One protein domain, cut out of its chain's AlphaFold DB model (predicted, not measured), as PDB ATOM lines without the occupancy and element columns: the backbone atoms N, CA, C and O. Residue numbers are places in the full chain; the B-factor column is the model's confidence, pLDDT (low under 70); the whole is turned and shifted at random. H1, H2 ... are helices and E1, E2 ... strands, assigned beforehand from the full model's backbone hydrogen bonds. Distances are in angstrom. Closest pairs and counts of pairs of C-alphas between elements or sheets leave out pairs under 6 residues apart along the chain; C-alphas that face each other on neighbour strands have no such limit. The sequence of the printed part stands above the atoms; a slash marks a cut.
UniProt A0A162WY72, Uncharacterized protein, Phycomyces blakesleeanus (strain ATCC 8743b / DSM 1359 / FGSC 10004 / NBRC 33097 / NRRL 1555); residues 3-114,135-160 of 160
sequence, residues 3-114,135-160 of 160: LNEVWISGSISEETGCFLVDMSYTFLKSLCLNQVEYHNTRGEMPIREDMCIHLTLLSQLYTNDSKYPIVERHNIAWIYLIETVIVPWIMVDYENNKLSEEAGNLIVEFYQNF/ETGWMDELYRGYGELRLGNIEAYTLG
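AT A GLANCE: This is residues 3 to 114 and 135 to 160 of the 160 residues of an uncharacterized protein of Phycomyces blakesleeanus (strain ATCC 8743b / DSM 1359 / FGSC 10004 / NBRC 33097 / NRRL 1555) (UniProt A0A162WY72). A strongly twisted five-stranded sheet, E2 E8 E5 E6 E7, is drawn out by two long hairpins, E5 with E6 and E6 with E7, that reach out to opposite ends; H1 and H2 cover one face, and two small strand pairs, E1 with E4 and E3 with E9, lie on the side away from the helices. The hairpin tips make the length, and residues 86 to 91 stick out free. The 138 printed residues include two named helices and nine named strands, in the order E1 E2 E3 E4 E5 E6 E7 H1 H2 E8 E9; the class is mixed, helices and strands. The large sheet is mixed in direction and each small pair is parallel. The whole is compact, with a radius of gyration of the C-alphas of 15.7 A, but elongated, spanning 57 by 32 by 31 A.

HOW THE PARTS SIT: E1, residues 6 to 10, is the parallel neighbour of E4, residues 36 to 40, with N 8 and O 37 2.9 A apart. E2, residues 18 to 23, an edge strand, is parallel to E8, residues 146 to 151, with N 19 and O 146 at 2.8 A. The closest C-alphas of E4 and E8, those of Tyr 38 and Gly 147, are 6.3 A apart. E3, residues 31 to 33, is parallel to E9, residues 157 to 159, with N 33 and O 158 at 2.9 A. E5, residues 55 to 63, is parallel to E8, with N 57 and O 147 at 2.7 A. E5, E6, residues 71 to 87, and E7, residues 91 to 98, form a meander, each strand the antiparallel neighbour of the one before; N 56 and O 79 are 2.8 A apart, N 82 and O 95 2.8 A. H1, residues 101 to 112, is on the sheet at a height of 9.7 A, over E5 and E6, across the strands at 74 degrees to E6 on the local plane; its closest C-alphas to E6 are Gly 104 and Trp 78, 5.9 A. H2, residues 137 to 141, is on the same face at a height of 7.7 A, only just over none of the strands, with 2 of its C-alphas falling on E6. Every O i to N i+4 pair of H1 is within hydrogen-bond range; H2 has 0 of 1, but 2 of 2 O i to N i+3 pairs.

IN THESE COORDINATES: E1 begins at C-alpha 6, (-36.810, 46.038, 27.537). E5 measures 26.1 A, E6 46.4 A, E7 22.9 A and H1 16.2 A. E6 begins at C-alpha 71, (-37.349, 20.071, 20.048), and E9 ends at C-alpha 159, (-42.094, 38.756, 37.621).

THE WHOLE: The C-alphas farthest apart, Lys 67 and Pro 88, are 57.7 A apart. Residues 115 to 134 are not printed, with 22.3 A between C-alphas 114 and 135. The link from E4 to E5 is long. Mean pLDDT of the printed part is 81.9; residues 41 to 51, 63 to 71, 85, 88 to 92 and 135 to 136 are under 70.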
ATOM      1  N   LEU A   3     -34.556  41.144  32.581       86.44
ATOM      2  CA  LEU A   3     -35.065  41.998  31.518       86.44
ATOM      3  C   LEU A   3     -35.854  43.124  32.192       86.44
ATOM      4  O   LEU A   3     -37.017  42.950  32.558       86.44
ATOM      5  N   ASN A   4     -35.164  44.241  32.428       86.38
ATOM      6  CA  ASN A   4     -35.742  45.459  32.986       86.38
ATOM      7  C   ASN A   4     -35.896  46.493  31.873       86.38
ATOM      8  O   ASN A   4     -34.904  46.746  31.190       86.38
ATOM      9  N   GLU A   5     -37.092  47.064  31.713       85.81
ATOM     10  CA  GLU A   5     -37.382  48.116  30.721       85.81
ATOM     11  C   GLU A   5     -36.880  47.749  29.310       85.81
ATOM     12  O   GLU A   5     -36.110  48.473  28.676       85.81
ATOM     13  N   VAL A   6     -37.250  46.555  28.836       86.19
ATOM     14  CA  VAL A   6     -36.810  46.038  27.537       86.19
ATOM     15  C   VAL A   6     -37.872  46.304  26.486       86.19
ATOM     16  O   VAL A   6     -38.970  45.759  26.546       86.19
ATOM     17  N   TRP A   7     -37.492  47.081  25.476       86.19
ATOM     18  CA  TRP A   7     -38.315  47.354  24.305       86.19
ATOM     19  C   TRP A   7     -37.797  46.569  23.108       86.19
ATOM     20  O   TRP A   7     -36.623  46.669  22.737       86.19
ATOM     21  N   ILE A   8     -38.674  45.775  22.500       86.75
ATOM     22  CA  ILE A   8     -38.333  44.920  21.366       86.75
ATOM     23  C   ILE A   8     -39.168  45.350  20.166       86.75
ATOM     24  O   ILE A   8     -40.388  45.231  20.156       86.75
ATOM     25  N   SER A   9     -38.508  45.862  19.132       86.12
ATOM     26  CA  SER A   9     -39.174  46.352  17.923       86.12
ATOM     27  C   SER A   9     -38.958  45.410  16.743       86.12
ATOM     28  O   SER A   9     -37.889  44.818  16.591       86.12
ATOM     29  N   GLY A  10     -39.972  45.280  15.889       82.69
ATOM     30  CA  GLY A  10     -39.953  44.385  14.733       82.69
ATOM     31  C   GLY A  10     -41.344  44.161  14.141       82.69
ATOM     32  O   GLY A  10     -42.310  44.827  14.508       82.69
ATOM     33  N   SER A  11     -41.451  43.220  13.205       81.94
ATOM     34  CA  SER A  11     -42.712  42.885  12.540       81.94
ATOM     35  C   SER A  11     -43.424  41.720  13.223       81.94
ATOM     36  O   SER A  11     -42.819  40.667  13.431       81.94
ATOM     37  N   ILE A  12     -44.724  41.869  13.475       84.25
ATOM     38  CA  ILE A  12     -45.589  40.755  13.881       84.25
ATOM     39  C   ILE A  12     -45.866  39.855  12.669       84.25
ATOM     40  O   ILE A  12     -46.095  40.343  11.561       84.25
ATOM     41  N   SER A  13     -45.888  38.541  12.886       84.38
ATOM     42  CA  SER A  13     -46.392  37.582  11.905       84.38
ATOM     43  C   SER A  13     -47.878  37.819  11.641       84.38
ATOM     44  O   SER A  13     -48.706  37.642  12.534       84.38
ATOM     45  N   GLU A  14     -48.233  38.171  10.405       79.38
ATOM     46  CA  GLU A  14     -49.638  38.378  10.049       79.38
ATOM     47  C   GLU A  14     -50.454  37.074  10.163       79.38
ATOM     48  O   GLU A  14     -51.632  37.118  10.498       79.38
ATOM     49  N   GLU A  15     -49.828  35.911   9.949       81.94
ATOM     50  CA  GLU A  15     -50.478  34.595  10.036       81.94
ATOM     51  C   GLU A  15     -50.859  34.222  11.473       81.94
ATOM     52  O   GLU A  15     -51.919  33.646  11.708       81.94
ATOM     53  N   THR A  16     -49.995  34.540  12.440       83.25
ATOM     54  CA  THR A  16     -50.115  34.023  13.812       83.25
ATOM     55  C   THR A  16     -50.374  35.099  14.861       83.25
ATOM     56  O   THR A  16     -50.593  34.760  16.022       83.25
ATOM     57  N   GLY A  17     -50.299  36.382  14.495       84.12
ATOM     58  CA  GLY A  17     -50.347  37.500  15.444       84.12
ATOM     59  C   GLY A  17     -49.169  37.518  16.428       84.12
ATOM     60  O   GLY A  17     -49.217  38.234  17.425       84.12
ATOM     61  N   CYS A  18     -48.126  36.723  16.167       89.81
ATOM     62  CA  CYS A  18     -47.002  36.502  17.071       89.81
ATOM     63  C   CYS A  18     -45.778  37.325  16.666       89.81
ATOM     64  O   CYS A  18     -45.356  37.315  15.505       89.81
ATOM     65  N   PHE A  19     -45.168  37.973  17.651       91.44
ATOM     66  CA  PHE A  19     -43.826  38.524  17.590       91.44
ATOM     67  C   PHE A  19     -42.865  37.554  18.283       91.44
ATOM     68  O   PHE A  19     -42.807  37.497  19.509       91.44
ATOM     69  N   LEU A  20     -42.087  36.784  17.523       92.00
ATOM     70  CA  LEU A  20     -41.195  35.778  18.104       92.00
ATOM     71  C   LEU A  20     -39.802  36.345  18.404       92.00
ATOM     72  O   LEU A  20     -39.078  36.753  17.499       92.00
ATOM     73  N   VAL A  21     -39.388  36.252  19.665       92.56
ATOM     74  CA  VAL A  21     -38.005  36.441  20.112       92.56
ATOM     75  C   VAL A  21     -37.420  35.069  20.422       92.56
ATOM     76  O   VAL A  21     -37.608  34.520  21.510       92.56
ATOM     77  N   ASP A  22     -36.733  34.492  19.434       92.06
ATOM     78  CA  ASP A  22     -36.111  33.174  19.561       92.06
ATOM     79  C   ASP A  22     -34.699  33.288  20.147       92.06
ATOM     80  O   ASP A  22     -33.739  33.692  19.491       92.06
ATOM     81  N   MET A  23     -34.591  32.911  21.413       91.38
ATOM     82  CA  MET A  23     -33.352  32.763  22.167       91.38
ATOM     83  C   MET A  23     -33.161  31.306  22.603       91.38
ATOM     84  O   MET A  23     -32.680  31.033  23.704       91.38
ATOM     85  N   SER A  24     -33.509  30.358  21.734       88.31
ATOM     86  CA  SER A  24     -33.395  28.904  21.935       88.31
ATOM     87  C   SER A  24     -32.042  28.416  22.463       88.31
ATOM     88  O   SER A  24     -31.981  27.431  23.193       88.31
ATOM     89  N   TYR A  25     -30.950  29.114  22.147       87.44
ATOM     90  CA  TYR A  25     -29.599  28.784  22.621       87.44
ATOM     91  C   TYR A  25     -29.223  29.445  23.958       87.44
ATOM     92  O   TYR A  25     -28.066  29.389  24.378       87.44
ATOM     93  N   THR A  26     -30.182  30.082  24.630       90.25
ATOM     94  CA  THR A  26     -29.988  30.747  25.923       90.25
ATOM     95  C   THR A  26     -30.525  29.872  27.049       90.25
ATOM     96  O   THR A  26     -31.716  29.565  27.099       90.25
ATOM     97  N   PHE A  27     -29.637  29.495  27.973       90.50
ATOM     98  CA  PHE A  27     -29.936  28.648  29.130       90.50
ATOM     99  C   PHE A  27     -29.738  29.444  30.420       90.50
ATOM    100  O   PHE A  27     -28.661  29.997  30.656       90.50
ATOM    101  N   LEU A  28     -30.770  29.514  31.259       91.19
ATOM    102  CA  LEU A  28     -30.807  30.382  32.431       91.19
ATOM    103  C   LEU A  28     -31.141  29.600  33.704       91.19
ATOM    104  O   LEU A  28     -32.119  28.861  33.759       91.19
ATOM    105  N   LYS A  29     -30.383  29.857  34.775       92.44
ATOM    106  CA  LYS A  29     -30.775  29.448  36.137       92.44
ATOM    107  C   LYS A  29     -31.948  30.268  36.669       92.44
ATOM    108  O   LYS A  29     -32.777  29.780  37.422       92.44
ATOM    109  N   SER A  30     -32.003  31.541  36.295       93.44
ATOM    110  CA  SER A  30     -33.100  32.427  36.665       93.44
ATOM    111  C   SER A  30     -33.374  33.458  35.575       93.44
ATOM    112  O   SER A  30     -32.441  33.991  34.960       93.44
ATOM    113  N   LEU A  31     -34.654  33.748  35.356       93.94
ATOM    114  CA  LEU A  31     -35.157  34.830  34.512       93.94
ATOM    115  C   LEU A  31     -36.034  35.769  35.352       93.94
ATOM    116  O   LEU A  31     -36.939  35.325  36.047       93.94
ATOM    117  N   CYS A  32     -35.771  37.064  35.303       92.69
ATOM    118  CA  CYS A  32     -36.603  38.083  35.936       92.69
ATOM    119  C   CYS A  32     -37.156  38.989  34.835       92.69
ATOM    120  O   CYS A  32     -36.371  39.530  34.052       92.69
ATOM    121  N   LEU A  33     -38.483  39.057  34.727       90.50
ATOM    122  CA  LEU A  33     -39.213  39.839  33.730       90.50
ATOM    123  C   LEU A  33     -39.929  40.978  34.456       90.50
ATOM    124  O   LEU A  33     -40.818  40.705  35.258       90.50
ATOM    125  N   ASN A  34     -39.570  42.227  34.161       86.69
ATOM    126  CA  ASN A  34     -40.186  43.394  34.806       86.69
ATOM    127  C   ASN A  34     -41.076  44.159  33.827       86.69
ATOM    128  O   ASN A  34     -42.288  44.165  33.955       86.69
ATOM    129  N   GLN A  35     -40.478  44.763  32.806       85.81
ATOM    130  CA  GLN A  35     -41.197  45.531  31.793       85.81
ATOM    131  C   GLN A  35     -40.644  45.092  30.448       85.81
ATOM    132  O   GLN A  35     -39.498  45.399  30.113       85.81
ATOM    133  N   VAL A  36     -41.410  44.259  29.747       86.38
ATOM    134  CA  VAL A  36     -41.067  43.783  28.409       86.38
ATOM    135  C   VAL A  36     -42.199  44.182  27.485       86.38
ATOM    136  O   VAL A  36     -43.324  43.717  27.643       86.38
ATOM    137  N   GLU A  37     -41.872  45.036  26.529       86.88
ATOM    138  CA  GLU A  37     -42.816  45.569  25.558       86.88
ATOM    139  C   GLU A  37     -42.372  45.198  24.151       86.88
ATOM    140  O   GLU A  37     -41.177  45.185  23.824       86.88
ATOM    141  N   TYR A  38     -43.355  44.910  23.301       87.62
ATOM    142  CA  TYR A  38     -43.124  44.652  21.890       87.62
ATOM    143  C   TYR A  38     -43.781  45.750  21.074       87.62
ATOM    144  O   TYR A  38     -44.952  46.066  21.272       87.62
ATOM    145  N   HIS A  39     -43.037  46.306  20.127       83.94
ATOM    146  CA  HIS A  39     -43.528  47.368  19.262       83.94
ATOM    147  C   HIS A  39     -43.596  46.862  17.831       83.94
ATOM    148  O   HIS A  39     -42.576  46.505  17.228       83.94
ATOM    149  N   ASN A  40     -44.807  46.865  17.277       74.06
ATOM    150  CA  ASN A  40     -45.005  46.525  15.881       74.06
ATOM    151  C   ASN A  40     -44.561  47.683  14.989       74.06
ATOM    152  O   ASN A  40     -45.250  48.696  14.863       74.06
ATOM    153  N   THR A  41     -43.426  47.529  14.319       67.81
ATOM    154  CA  THR A  41     -42.960  48.505  13.335       67.81
ATOM    155  C   THR A  41     -43.613  48.213  11.989       67.81
ATOM    156  O   THR A  41     -43.012  47.596  11.104       67.81
ATOM    157  N   ARG A  42     -44.864  48.645  11.804       58.50
ATOM    158  CA  ARG A  42     -45.506  48.621  10.481       58.50
ATOM    159  C   ARG A  42     -45.010  49.818   9.655       58.50
ATOM    160  O   ARG A  42     -45.703  50.819   9.510       58.50
ATOM    161  N   GLY A  43     -43.792  49.712   9.118       55.97
ATOM    162  CA  GLY A  43     -43.141  50.751   8.304       55.97
ATOM    163  C   GLY A  43     -42.258  51.726   9.101       55.97
ATOM    164  O   GLY A  43     -41.861  51.436  10.222       55.97
ATOM    165  N   GLU A  44     -41.939  52.882   8.507       50.44
ATOM    166  CA  GLU A  44     -41.049  53.923   9.070       50.44
ATOM    167  C   GLU A  44     -41.783  54.942   9.971       50.44
ATOM    168  O   GLU A  44     -41.379  56.101  10.073       50.44
ATOM    169  N   MET A  45     -42.906  54.562  10.588       55.16
ATOM    170  CA  MET A  45     -43.633  55.469  11.481       55.16
ATOM    171  C   MET A  45     -43.042  55.457  12.899       55.16
ATOM    172  O   MET A  45     -42.583  54.409  13.356       55.16
ATOM    173  N   PRO A  46     -43.044  56.606  13.606       56.03
ATOM    174  CA  PRO A  46     -42.648  56.649  15.009       56.03
ATOM    175  C   PRO A  46     -43.533  55.711  15.835       56.03
ATOM    176  O   PRO A  46     -44.732  55.605  15.573       56.03
ATOM    177  N   ILE A  47     -42.931  55.048  16.825       58.59
ATOM    178  CA  ILE A  47     -43.633  54.176  17.772       58.59
ATOM    179  C   ILE A  47     -44.717  55.010  18.459       58.59
ATOM    180  O   ILE A  47     -44.425  56.034  19.076       58.59
ATOM    181  N   ARG A  48     -45.970  54.590  18.307       61.09
ATOM    182  CA  ARG A  48     -47.123  55.166  19.000       61.09
ATOM    183  C   ARG A  48     -47.571  54.182  20.083       61.09
ATOM    184  O   ARG A  48     -47.394  52.979  19.910       61.09
ATOM    185  N   GLU A  49     -48.164  54.678  21.168       62.41
ATOM    186  CA  GLU A  49     -48.696  53.835  22.258       62.41
ATOM    187  C   GLU A  49     -49.681  52.775  21.738       62.41
ATOM    188  O   GLU A  49     -49.659  51.633  22.186       62.41
ATOM    189  N   ASP A  50     -50.456  53.090  20.691       64.62
ATOM    190  CA  ASP A  50     -51.367  52.147  20.031       64.62
ATOM    191  C   ASP A  50     -50.663  51.023  19.241       64.62
ATOM    192  O   ASP A  50     -51.342  50.151  18.701       64.62
ATOM    193  N   MET A  51     -49.329  51.006  19.185       67.19
ATOM    194  CA  MET A  51     -48.518  49.959  18.550       67.19
ATOM    195  C   MET A  51     -47.796  49.055  19.556       67.19
ATOM    196  O   MET A  51     -47.072  48.146  19.132       67.19
ATOM    197  N   CYS A  52     -47.967  49.308  20.858       79.62
ATOM    198  CA  CYS A  52     -47.399  48.485  21.918       79.62
ATOM    199  C   CYS A  52     -48.240  47.223  22.112       79.62
ATOM    200  O   CYS A  52     -49.463  47.234  21.957       79.62
ATOM    201  N   ILE A  53     -47.557  46.126  22.413       86.06
ATOM    202  CA  ILE A  53     -48.148  44.836  22.736       86.06
ATOM    203  C   ILE A  53     -47.705  44.487  24.146       86.06
ATOM    204  O   ILE A  53     -46.505  44.354  24.410       86.06
ATOM    205  N   HIS A  54     -48.677  44.294  25.027       90.00
ATOM    206  CA  HIS A  54     -48.430  44.014  26.441       90.00
ATOM    207  C   HIS A  54     -48.603  42.537  26.807       90.00
ATOM    208  O   HIS A  54     -48.381  42.139  27.952       90.00
ATOM    209  N   LEU A  55     -48.991  41.702  25.840       92.31
ATOM    210  CA  LEU A  55     -49.171  40.272  26.035       92.31
ATOM    211  C   LEU A  55     -47.898  39.498  25.672       92.31
ATOM    212  O   LEU A  55     -47.428  39.548  24.536       92.31
ATOM    213  N   THR A  56     -47.371  38.740  26.633       94.56
ATOM    214  CA  THR A  56     -46.159  37.930  26.486       94.56
ATOM    215  C   THR A  56     -46.443  36.458  26.759       94.56
ATOM    216  O   THR A  56     -46.946  36.090  27.818       94.56
ATOM    217  N   LEU A  57     -46.039  35.590  25.838       95.56
ATOM    218  CA  LEU A  57     -45.918  34.156  26.047       95.56
ATOM    219  C   LEU A  57     -44.464  33.806  26.354       95.56
ATOM    220  O   LEU A  57     -43.602  33.885  25.481       95.56
ATOM    221  N   LEU A  58     -44.197  33.355  27.576       95.31
ATOM    222  CA  LEU A  58     -42.912  32.765  27.927       95.31
ATOM    223  C   LEU A  58     -42.923  31.279  27.558       95.31
ATOM    224  O   LEU A  58     -43.724  30.505  28.092       95.31
ATOM    225  N   SER A  59     -42.024  30.869  26.668       93.81
ATOM    226  CA  SER A  59     -41.871  29.478  26.244       93.81
ATOM    227  C   SER A  59     -40.431  28.993  26.409       93.81
ATOM    228  O   SER A  59     -39.468  29.761  26.366       93.81
ATOM    229  N   GLN A  60     -40.287  27.691  26.622       92.25
ATOM    230  CA  GLN A  60     -38.998  27.011  26.686       92.25
ATOM    231  C   GLN A  60     -38.941  25.869  25.677       92.25
ATOM    232  O   GLN A  60     -39.969  25.287  25.312       92.25
ATOM    233  N   LEU A  61     -37.728  25.547  25.244       88.06
ATOM    234  CA  LEU A  61     -37.445  24.443  24.348       88.06
ATOM    235  C   LEU A  61     -36.668  23.363  25.086       88.06
ATOM    236  O   LEU A  61     -35.533  23.559  25.518       88.06
ATOM    237  N   TYR A  62     -37.258  22.180  25.148       74.38
ATOM    238  CA  TYR A  62     -36.564  20.992  25.600       74.38
ATOM    239  C   TYR A  62     -35.856  20.336  24.421       74.38
ATOM    240  O   TYR A  62     -36.480  19.880  23.463       74.38
ATOM    241  N   THR A  63     -34.533  20.263  24.506       65.38
ATOM    242  CA  THR A  63     -33.734  19.391  23.650       65.38
ATOM    243  C   THR A  63     -33.484  18.092  24.397       65.38
ATOM    244  O   THR A  63     -32.703  18.061  25.346       65.38
ATOM    245  N   ASN A  64     -34.130  17.010  23.971       62.25
ATOM    246  CA  ASN A  64     -33.721  15.682  24.415       62.25
ATOM    247  C   ASN A  64     -32.330  15.374  23.833       62.25
ATOM    248  O   ASN A  64     -32.136  15.545  22.630       62.25
ATOM    249  N   ASP A  65     -31.402  14.851  24.651       58.91
ATOM    250  CA  ASP A  65     -30.020  14.431  24.294       58.91
ATOM    251  C   ASP A  65     -29.950  13.249  23.290       58.91
ATOM    252  O   ASP A  65     -28.971  12.508  23.176       58.91
ATOM    253  N   SER A  66     -31.024  13.042  22.537       60.00
ATOM    254  CA  SER A  66     -31.136  12.090  21.449       60.00
ATOM    255  C   SER A  66     -30.254  12.514  20.269       60.00
ATOM    256  O   SER A  66     -30.111  13.691  19.947       60.00
ATOM    257  N   LYS A  67     -29.728  11.518  19.543       55.03
ATOM    258  CA  LYS A  67     -28.961  11.688  18.293       55.03
ATOM    259  C   LYS A  67     -29.723  12.487  17.216       55.03
ATOM    260  O   LYS A  67     -29.105  12.978  16.276       55.03
ATOM    261  N   TYR A  68     -31.043  12.611  17.378       55.56
ATOM    262  CA  TYR A  68     -31.929  13.530  16.669       55.56
ATOM    263  C   TYR A  68     -32.767  14.278  17.720       55.56
ATOM    264  O   TYR A  68     -33.734  13.698  18.229       55.56
ATOM    265  N   PRO A  69     -32.389  15.499  18.130       58.75
ATOM    266  CA  PRO A  69     -33.132  16.214  19.155       58.75
ATOM    267  C   PRO A  69     -34.525  16.539  18.615       58.75
ATOM    268  O   PRO A  69     -34.679  17.306  17.665       58.75
ATOM    269  N   ILE A  70     -35.546  15.925  19.211       56.84
ATOM    270  CA  ILE A  70     -36.916  16.410  19.080       56.84
ATOM    271  C   ILE A  70     -36.963  17.654  19.960       56.84
ATOM    272  O   ILE A  70     -36.733  17.560  21.165       56.84
ATOM    273  N   VAL A  71     -37.169  18.810  19.335       66.12
ATOM    274  CA  VAL A  71     -37.349  20.071  20.048       66.12
ATOM    275  C   VAL A  71     -38.801  20.113  20.502       66.12
ATOM    276  O   VAL A  71     -39.694  20.426  19.716       66.12
ATOM    277  N   GLU A  72     -39.047  19.738  21.754       76.50
ATOM    278  CA  GLU A  72     -40.366  19.897  22.360       76.50
ATOM    279  C   GLU A  72     -40.491  21.317  22.908       76.50
ATOM    280  O   GLU A  72     -39.652  21.789  23.676       76.50
ATOM    281  N   ARG A  73     -41.544  22.022  22.490       83.19
ATOM    282  CA  ARG A  73     -41.868  23.361  22.980       83.19
ATOM    283  C   ARG A  73     -42.825  23.245  24.158       83.19
ATOM    284  O   ARG A  73     -43.869  22.609  24.046       83.19
ATOM    285  N   HIS A  74     -42.506  23.933  25.245       87.62
ATOM    286  CA  HIS A  74     -43.357  24.022  26.421       87.62
ATOM    287  C   HIS A  74     -43.672  25.484  26.740       87.62
ATOM    288  O   HIS A  74     -42.773  26.303  26.921       87.62
ATOM    289  N   ASN A  75     -44.960  25.815  26.812       91.12
ATOM    290  CA  ASN A  75     -45.421  27.134  27.228       91.12
ATOM    291  C   ASN A  75     -45.388  27.202  28.760       91.12
ATOM    292  O   ASN A  75     -46.052  26.408  29.418       91.12
ATOM    293  N   ILE A  76     -44.610  28.129  29.315       91.69
ATOM    294  CA  ILE A  76     -44.425  28.272  30.765       91.69
ATOM    295  C   ILE A  76     -45.534  29.132  31.370       91.69
ATOM    296  O   ILE A  76     -46.116  28.775  32.396       91.69
ATOM    297  N   ALA A  77     -45.777  30.305  30.783       94.44
ATOM    298  CA  ALA A  77     -46.742  31.264  31.298       94.44
ATOM    299  C   ALA A  77     -47.157  32.275  30.233       94.44
ATOM    300  O   ALA A  77     -46.347  32.685  29.400       94.44
ATOM    301  N   TRP A  78     -48.404  32.719  30.343       94.94
ATOM    302  CA  TRP A  78     -48.862  33.968  29.758       94.94
ATOM    303  C   TRP A  78     -48.711  35.087  30.785       94.94
ATOM    304  O   TRP A  78     -49.052  34.916  31.957       94.94
ATOM    305  N   ILE A  79     -48.163  36.210  30.344       94.12
ATOM    306  CA  ILE A  79     -47.853  37.378  31.162       94.12
ATOM    307  C   ILE A  79     -48.477  38.584  30.472       94.12
ATOM    308  O   ILE A  79     -48.346  38.740  29.259       94.12
ATOM    309  N   TYR A  80     -49.162  39.413  31.244       91.38
ATOM    310  CA  TYR A  80     -49.762  40.654  30.790       91.38
ATOM    311  C   TYR A  80     -49.135  41.816  31.552       91.38
ATOM    312  O   TYR A  80     -49.184  41.839  32.782       91.38
ATOM    313  N   LEU A  81     -48.539  42.753  30.818       88.81
ATOM    314  CA  LEU A  81     -48.023  43.996  31.369       88.81
ATOM    315  C   LEU A  81     -49.188  44.977  31.543       88.81
ATOM    316  O   LEU A  81     -49.798  45.414  30.568       88.81
ATOM    317  N   ILE A  82     -49.529  45.293  32.788       83.38
ATOM    318  CA  ILE A  82     -50.575  46.267  33.093       83.38
ATOM    319  C   ILE A  82     -49.947  47.643  33.169       83.38
ATOM    320  O   ILE A  82     -49.070  47.875  33.995       83.38
ATOM    321  N   GLU A  83     -50.460  48.557  32.359       78.31
ATOM    322  CA  GLU A  83     -50.175  49.978  32.462       78.31
ATOM    323  C   GLU A  83     -51.224  50.643  33.366       78.31
ATOM    324  O   GLU A  83     -52.414  50.680  33.043       78.31
ATOM    325  N   THR A  84     -50.800  51.163  34.517       71.75
ATOM    326  CA  THR A  84     -51.670  51.885  35.451       71.75
ATOM    327  C   THR A  84     -51.299  53.361  35.480       71.75
ATOM    328  O   THR A  84     -50.227  53.752  35.945       71.75
ATOM    329  N   VAL A  85     -52.222  54.216  35.038       69.88
ATOM    330  CA  VAL A  85     -52.063  55.671  35.138       69.88
ATOM    331  C   VAL A  85     -52.352  56.109  36.575       69.88
ATOM    332  O   VAL A  85     -53.506  56.156  37.000       69.88
ATOM    333  N   ILE A  86     -51.305  56.453  37.329       70.56
ATOM    334  CA  ILE A  86     -51.444  56.908  38.723       70.56
ATOM    335  C   ILE A  86     -51.797  58.397  38.770       70.56
ATOM    336  O   ILE A  86     -52.626  58.828  39.572       70.56
ATOM    337  N   VAL A  87     -51.183  59.195  37.893       70.94
ATOM    338  CA  VAL A  87     -51.521  60.610  37.716       70.94
ATOM    339  C   VAL A  87     -51.593  60.897  36.221       70.94
ATOM    340  O   VAL A  87     -50.597  60.651  35.531       70.94
ATOM    341  N   PRO A  88     -52.717  61.446  35.715       66.62
ATOM    342  CA  PRO A  88     -52.851  61.768  34.302       66.62
ATOM    343  C   PRO A  88     -51.646  62.578  33.814       66.62
ATOM    344  O   PRO A  88     -51.338  63.622  34.393       66.62
ATOM    345  N   TRP A  89     -50.985  62.097  32.756       58.34
ATOM    346  CA  TRP A  89     -49.869  62.762  32.058       58.34
ATOM    347  C   TRP A  89     -48.544  62.883  32.826       58.34
ATOM    348  O   TRP A  89     -47.636  63.563  32.349       58.34
ATOM    349  N   ILE A  90     -48.424  62.283  34.015       63.75
ATOM    350  CA  ILE A  90     -47.269  62.509  34.903       63.75
ATOM    351  C   ILE A  90     -46.612  61.204  35.343       63.75
ATOM    352  O   ILE A  90     -45.387  61.154  35.435       63.75
ATOM    353  N   MET A  91     -47.400  60.175  35.652       63.31
ATOM    354  CA  MET A  91     -46.860  58.944  36.215       63.31
ATOM    355  C   MET A  91     -47.667  57.740  35.756       63.31
ATOM    356  O   MET A  91     -48.864  57.634  36.043       63.31
ATOM    357  N   VAL A  92     -46.961  56.853  35.069       69.56
ATOM    358  CA  VAL A  92     -47.424  55.544  34.636       69.56
ATOM    359  C   VAL A  92     -46.631  54.512  35.422       69.56
ATOM    360  O   VAL A  92     -45.414  54.644  35.555       69.56
ATOM    361  N   ASP A  93     -47.334  53.538  35.981       76.06
ATOM    362  CA  ASP A  93     -46.737  52.377  36.626       76.06
ATOM    363  C   ASP A  93     -47.007  51.136  35.787       76.06
ATOM    364  O   ASP A  93     -48.074  51.015  35.178       76.06
ATOM    365  N   TYR A  94     -46.037  50.231  35.757       79.56
ATOM    366  CA  TYR A  94     -46.120  49.012  34.969       79.56
ATOM    367  C   TYR A  94     -45.922  47.808  35.872       79.56
ATOM    368  O   TYR A  94     -44.894  47.693  36.538       79.56
ATOM    369  N   GLU A  95     -46.883  46.890  35.840       83.69
ATOM    370  CA  GLU A  95     -46.866  45.676  36.651       83.69
ATOM    371  C   GLU A  95     -47.056  44.440  35.773       83.69
ATOM    372  O   GLU A  95     -47.991  44.360  34.971       83.69
ATOM    373  N   ASN A  96     -46.189  43.442  35.944       85.94
ATOM    374  CA  ASN A  96     -46.341  42.166  35.261       85.94
ATOM    375  C   ASN A  96     -47.303  41.247  36.009       85.94
ATOM    376  O   ASN A  96     -47.002  40.743  37.091       85.94
ATOM    377  N   ASN A  97     -48.409  40.901  35.358       88.88
ATOM    378  CA  ASN A  97     -49.360  39.938  35.878       88.88
ATOM    379  C   ASN A  97     -49.281  38.608  35.135       88.88
ATOM    380  O   ASN A  97     -49.505  38.515  33.927       88.88
ATOM    381  N   LYS A  98     -48.994  37.538  35.882       92.81
ATOM    382  CA  LYS A  98     -49.144  36.177  35.370       92.81
ATOM    383  C   LYS A  98     -50.631  35.884  35.195       92.81
ATOM    384  O   LYS A  98     -51.386  35.903  36.164       92.81
ATOM    385  N   LEU A  99     -51.030  35.550  33.975       91.19
ATOM    386  CA  LEU A  99     -52.401  35.162  33.677       91.19
ATOM    387  C   LEU A  99     -52.697  33.748  34.192       91.19
ATOM    388  O   LEU A  99     -51.806  32.894  34.280       91.19
ATOM    389  N   SER A 100     -53.962  33.506  34.545       91.19
ATOM    390  CA  SER A 100     -54.419  32.178  34.958       91.19
ATOM    391  C   SER A 100     -54.356  31.186  33.793       91.19
ATOM    392  O   SER A 100     -54.254  31.570  32.624       91.19
ATOM    393  N   GLU A 101     -54.425  29.893  34.102       90.19
ATOM    394  CA  GLU A 101     -54.450  28.851  33.073       90.19
ATOM    395  C   GLU A 101     -55.690  28.982  32.176       90.19
ATOM    396  O   GLU A 101     -55.592  28.831  30.960       90.19
ATOM    397  N   GLU A 102     -56.840  29.358  32.742       89.50
ATOM    398  CA  GLU A 102     -58.075  29.600  31.993       89.50
ATOM    399  C   GLU A 102     -57.917  30.761  31.007       89.50
ATOM    400  O   GLU A 102     -58.257  30.615  29.834       89.50
ATOM    401  N   ALA A 103     -57.348  31.889  31.450       89.25
ATOM    402  CA  ALA A 103     -57.048  33.016  30.569       89.25
ATOM    403  C   ALA A 103     -56.056  32.613  29.467       89.25
ATOM    404  O   ALA A 103     -56.278  32.904  28.293       89.25
ATOM    405  N   GLY A 104     -55.005  31.864  29.818       90.44
ATOM    406  CA  GLY A 104     -54.047  31.324  28.855       90.44
ATOM    407  C   GLY A 104     -54.687  30.415  27.803       90.44
ATOM    408  O   GLY A 104     -54.354  30.517  26.623       90.44
ATOM    409  N   ASN A 105     -55.634  29.563  28.201       89.69
ATOM    410  CA  ASN A 105     -56.371  28.692  27.285       89.69
ATOM    411  C   ASN A 105     -57.251  29.494  26.319       89.69
ATOM    412  O   ASN A 105     -57.258  29.200  25.125       89.69
ATOM    413  N   LEU A 106     -57.925  30.541  26.804       90.19
ATOM    414  CA  LEU A 106     -58.716  31.443  25.960       90.19
ATOM    415  C   LEU A 106     -57.845  32.175  24.932       90.19
ATOM    416  O   LEU A 106     -58.221  32.277  23.766       90.19
ATOM    417  N   ILE A 107     -56.663  32.647  25.340       91.25
ATOM    418  CA  ILE A 107     -55.698  33.282  24.430       91.25
ATOM    419  C   ILE A 107     -55.256  32.291  23.346       91.25
ATOM    420  O   ILE A 107     -55.235  32.626  22.160       91.25
ATOM    421  N   VAL A 108     -54.919  31.057  23.733       90.31
ATOM    422  CA  VAL A 108     -54.519  30.008  22.786       90.31
ATOM    423  C   VAL A 108     -55.647  29.701  21.801       90.31
ATOM    424  O   VAL A 108     -55.392  29.646  20.600       90.31
ATOM    425  N   GLU A 109     -56.882  29.544  22.274       89.81
ATOM    426  CA  GLU A 109     -58.051  29.300  21.422       89.81
ATOM    427  C   GLU A 109     -58.300  30.459  20.444       89.81
ATOM    428  O   GLU A 109     -58.578  30.229  19.261       89.81
ATOM    429  N   PHE A 110     -58.148  31.701  20.912       89.31
ATOM    430  CA  PHE A 110     -58.270  32.893  20.078       89.31
ATOM    431  C   PHE A 110     -57.243  32.894  18.939       89.31
ATOM    432  O   PHE A 110     -57.622  33.054  17.778       89.31
ATOM    433  N   TYR A 111     -55.958  32.663  19.237       87.88
ATOM    434  CA  TYR A 111     -54.907  32.679  18.212       87.88
ATOM    435  C   TYR A 111     -54.898  31.437  17.313       87.88
ATOM    436  O   TYR A 111     -54.462  31.522  16.167       87.88
ATOM    437  N   GLN A 112     -55.420  30.295  17.768       85.88
ATOM    438  CA  GLN A 112     -55.647  29.133  16.898       85.88
ATOM    439  C   GLN A 112     -56.694  29.413  15.817       85.88
ATOM    440  O   GLN A 112     -56.596  28.881  14.712       85.88
ATOM    441  N   ASN A 113     -57.677  30.260  16.123       82.19
ATOM    442  CA  ASN A 113     -58.745  30.653  15.208       82.19
ATOM    443  C   ASN A 113     -58.584  32.101  14.717       82.19
ATOM    444  O   ASN A 113     -59.580  32.740  14.366       82.19
ATOM    445  N   PHE A 114     -57.353  32.629  14.721       74.50
ATOM    446  CA  PHE A 114     -57.091  34.055  14.543       74.50
ATOM    447  C   PHE A 114     -57.708  34.590  13.235       74.50
ATOM    448  O   PHE A 114     -57.319  34.173  12.138       74.50
ATOM    449  N   GLU A 135     -60.048  43.266  35.464       52.75
ATOM    450  CA  GLU A 135     -60.073  41.791  35.258       52.75
ATOM    451  C   GLU A 135     -59.947  41.311  33.801       52.75
ATOM    452  O   GLU A 135     -59.556  40.169  33.560       52.75
ATOM    453  N   THR A 136     -60.188  42.171  32.805       64.69
ATOM    454  CA  THR A 136     -60.221  41.765  31.385       64.69
ATOM    455  C   THR A 136     -59.343  42.612  30.464       64.69
ATOM    456  O   THR A 136     -59.462  42.482  29.251       64.69
ATOM    457  N   GLY A 137     -58.457  43.462  30.998       73.31
ATOM    458  CA  GLY A 137     -57.629  44.373  30.185       73.31
ATOM    459  C   GLY A 137     -56.779  43.658  29.127       73.31
ATOM    460  O   GLY A 137     -56.649  44.131  28.004       73.31
ATOM    461  N   TRP A 138     -56.308  42.446  29.433       82.50
ATOM    462  CA  TRP A 138     -55.568  41.608  28.484       82.50
ATOM    463  C   TRP A 138     -56.401  41.166  27.267       82.50
ATOM    464  O   TRP A 138     -55.833  40.827  26.233       82.50
ATOM    465  N   MET A 139     -57.739  41.152  27.349       84.12
ATOM    466  CA  MET A 139     -58.589  40.771  26.213       84.12
ATOM    467  C   MET A 139     -58.520  41.804  25.087       84.12
ATOM    468  O   MET A 139     -58.619  41.440  23.916       84.12
ATOM    469  N   ASP A 140     -58.320  43.078  25.425       77.56
ATOM    470  CA  ASP A 140     -58.180  44.144  24.432       77.56
ATOM    471  C   ASP A 140     -56.850  44.032  23.663       77.56
ATOM    472  O   ASP A 140     -56.763  44.437  22.502       77.56
ATOM    473  N   GLU A 141     -55.838  43.397  24.266       79.56
ATOM    474  CA  GLU A 141     -54.537  43.134  23.640       79.56
ATOM    475  C   GLU A 141     -54.596  42.032  22.570       79.56
ATOM    476  O   GLU A 141     -53.747  41.994  21.680       79.56
ATOM    477  N   LEU A 142     -55.617  41.165  22.583       85.88
ATOM    478  CA  LEU A 142     -55.722  40.024  21.659       85.88
ATOM    479  C   LEU A 142     -55.627  40.439  20.181       85.88
ATOM    480  O   LEU A 142     -55.005  39.757  19.364       85.88
ATOM    481  N   TYR A 143     -56.208  41.586  19.830       81.00
ATOM    482  CA  TYR A 143     -56.177  42.107  18.462       81.00
ATOM    483  C   TYR A 143     -54.875  42.838  18.108       81.00
ATOM    484  O   TYR A 143     -54.608  43.043  16.923       81.00
ATOM    485  N   ARG A 144     -54.059  43.209  19.103       82.62
ATOM    486  CA  ARG A 144     -52.735  43.824  18.913       82.62
ATOM    487  C   ARG A 144     -51.660  42.777  18.621       82.62
ATOM    488  O   ARG A 144     -50.685  43.082  17.939       82.62
ATOM    489  N   GLY A 145     -51.875  41.545  19.078       87.38
ATOM    490  CA  GLY A 145     -50.941  40.433  18.942       87.38
ATOM    491  C   GLY A 145     -50.323  40.059  20.285       87.38
ATOM    492  O   GLY A 145     -50.769  40.504  21.339       87.38
ATOM    493  N   TYR A 146     -49.285  39.232  20.247       91.69
ATOM    494  CA  TYR A 146     -48.506  38.878  21.432       91.69
ATOM    495  C   TYR A 146     -47.032  38.700  21.092       91.69
ATOM    496  O   TYR A 146     -46.680  38.287  19.985       91.69
ATOM    497  N   GLY A 147     -46.164  38.974  22.059       92.69
ATOM    498  CA  GLY A 147     -44.764  38.585  22.006       92.69
ATOM    499  C   GLY A 147     -44.565  37.169  22.524       92.69
ATOM    500  O   GLY A 147     -45.104  36.801  23.559       92.69
ATOM    501  N   GLU A 148     -43.777  36.351  21.837       94.88
ATOM    502  CA  GLU A 148     -43.299  35.076  22.358       94.88
ATOM    503  C   GLU A 148     -41.815  35.199  22.701       94.88
ATOM    504  O   GLU A 148     -40.974  35.359  21.816       94.88
ATOM    505  N   LEU A 149     -41.488  35.073  23.987       94.12
ATOM    506  CA  LEU A 149     -40.117  34.949  24.450       94.12
ATOM    507  C   LEU A 149     -39.770  33.465  24.569       94.12
ATOM    508  O   LEU A 149     -40.144  32.807  25.542       94.12
ATOM    509  N   ARG A 150     -39.054  32.943  23.574       94.31
ATOM    510  CA  ARG A 150     -38.671  31.532  23.518       94.31
ATOM    511  C   ARG A 150     -37.226  31.356  23.948       94.31
ATOM    512  O   ARG A 150     -36.325  31.862  23.288       94.31
ATOM    513  N   LEU A 151     -36.989  30.609  25.019       92.62
ATOM    514  CA  LEU A 151     -35.642  30.287  25.498       92.62
ATOM    515  C   LEU A 151     -35.345  28.787  25.402       92.62
ATOM    516  O   LEU A 151     -36.229  27.990  25.105       92.62
ATOM    517  N   GLY A 152     -34.088  28.407  25.642       89.88
ATOM    518  CA  GLY A 152     -33.681  27.009  25.791       89.88
ATOM    519  C   GLY A 152     -34.225  26.418  27.091       89.88
ATOM    520  O   GLY A 152     -35.377  26.007  27.154       89.88
ATOM    521  N   ASN A 153     -33.410  26.413  28.150       89.00
ATOM    522  CA  ASN A 153     -33.825  25.965  29.487       89.00
ATOM    523  C   ASN A 153     -33.924  27.144  30.461       89.00
ATOM    524  O   ASN A 153     -33.026  27.993  30.487       89.00
ATOM    525  N   ILE A 154     -34.957  27.154  31.301       90.50
ATOM    526  CA  ILE A 154     -35.124  28.117  32.393       90.50
ATOM    527  C   ILE A 154     -35.432  27.340  33.675       90.50
ATOM    528  O   ILE A 154     -36.500  26.751  33.796       90.50
ATOM    529  N   GLU A 155     -34.523  27.347  34.653       90.81
ATOM    530  CA  GLU A 155     -34.769  26.641  35.926       90.81
ATOM    531  C   GLU A 155     -35.813  27.358  36.799       90.81
ATOM    532  O   GLU A 155     -36.614  26.710  37.470       90.81
ATOM    533  N   ALA A 156     -35.823  28.693  36.790       93.12
ATOM    534  CA  ALA A 156     -36.785  29.506  37.528       93.12
ATOM    535  C   ALA A 156     -37.062  30.835  36.816       93.12
ATOM    536  O   ALA A 156     -36.164  31.416  36.200       93.12
ATOM    537  N   TYR A 157     -38.282  31.360  36.952       93.69
ATOM    538  CA  TYR A 157     -38.610  32.722  36.532       93.69
ATOM    539  C   TYR A 157     -39.350  33.491  37.627       93.69
ATOM    540  O   TYR A 157     -39.986  32.904  38.501       93.69
ATOM    541  N   THR A 158     -39.245  34.813  37.570       93.81
ATOM    542  CA  THR A 158     -39.900  35.768  38.470       93.81
ATOM    543  C   THR A 158     -40.443  36.929  37.654       93.81
ATOM    544  O   THR A 158     -39.873  37.265  36.612       93.81
ATOM    545  N   LEU A 159     -41.538  37.510  38.132       91.12
ATOM    546  CA  LEU A 159     -42.094  38.756  37.621       91.12
ATOM    547  C   LEU A 159     -41.764  39.853  38.633       91.12
ATOM    548  O   LEU A 159     -41.840  39.589  39.839       91.12
ATOM    549  N   GLY A 160     -41.296  40.998  38.144       78.06
ATOM    550  CA  GLY A 160     -41.030  42.185  38.956       78.06
ATOM    551  C   GLY A 160     -42.152  43.198  38.912       78.06
ATOM    552  O   GLY A 160     -43.045  43.049  38.044       78.06
TER     553      GLY A 160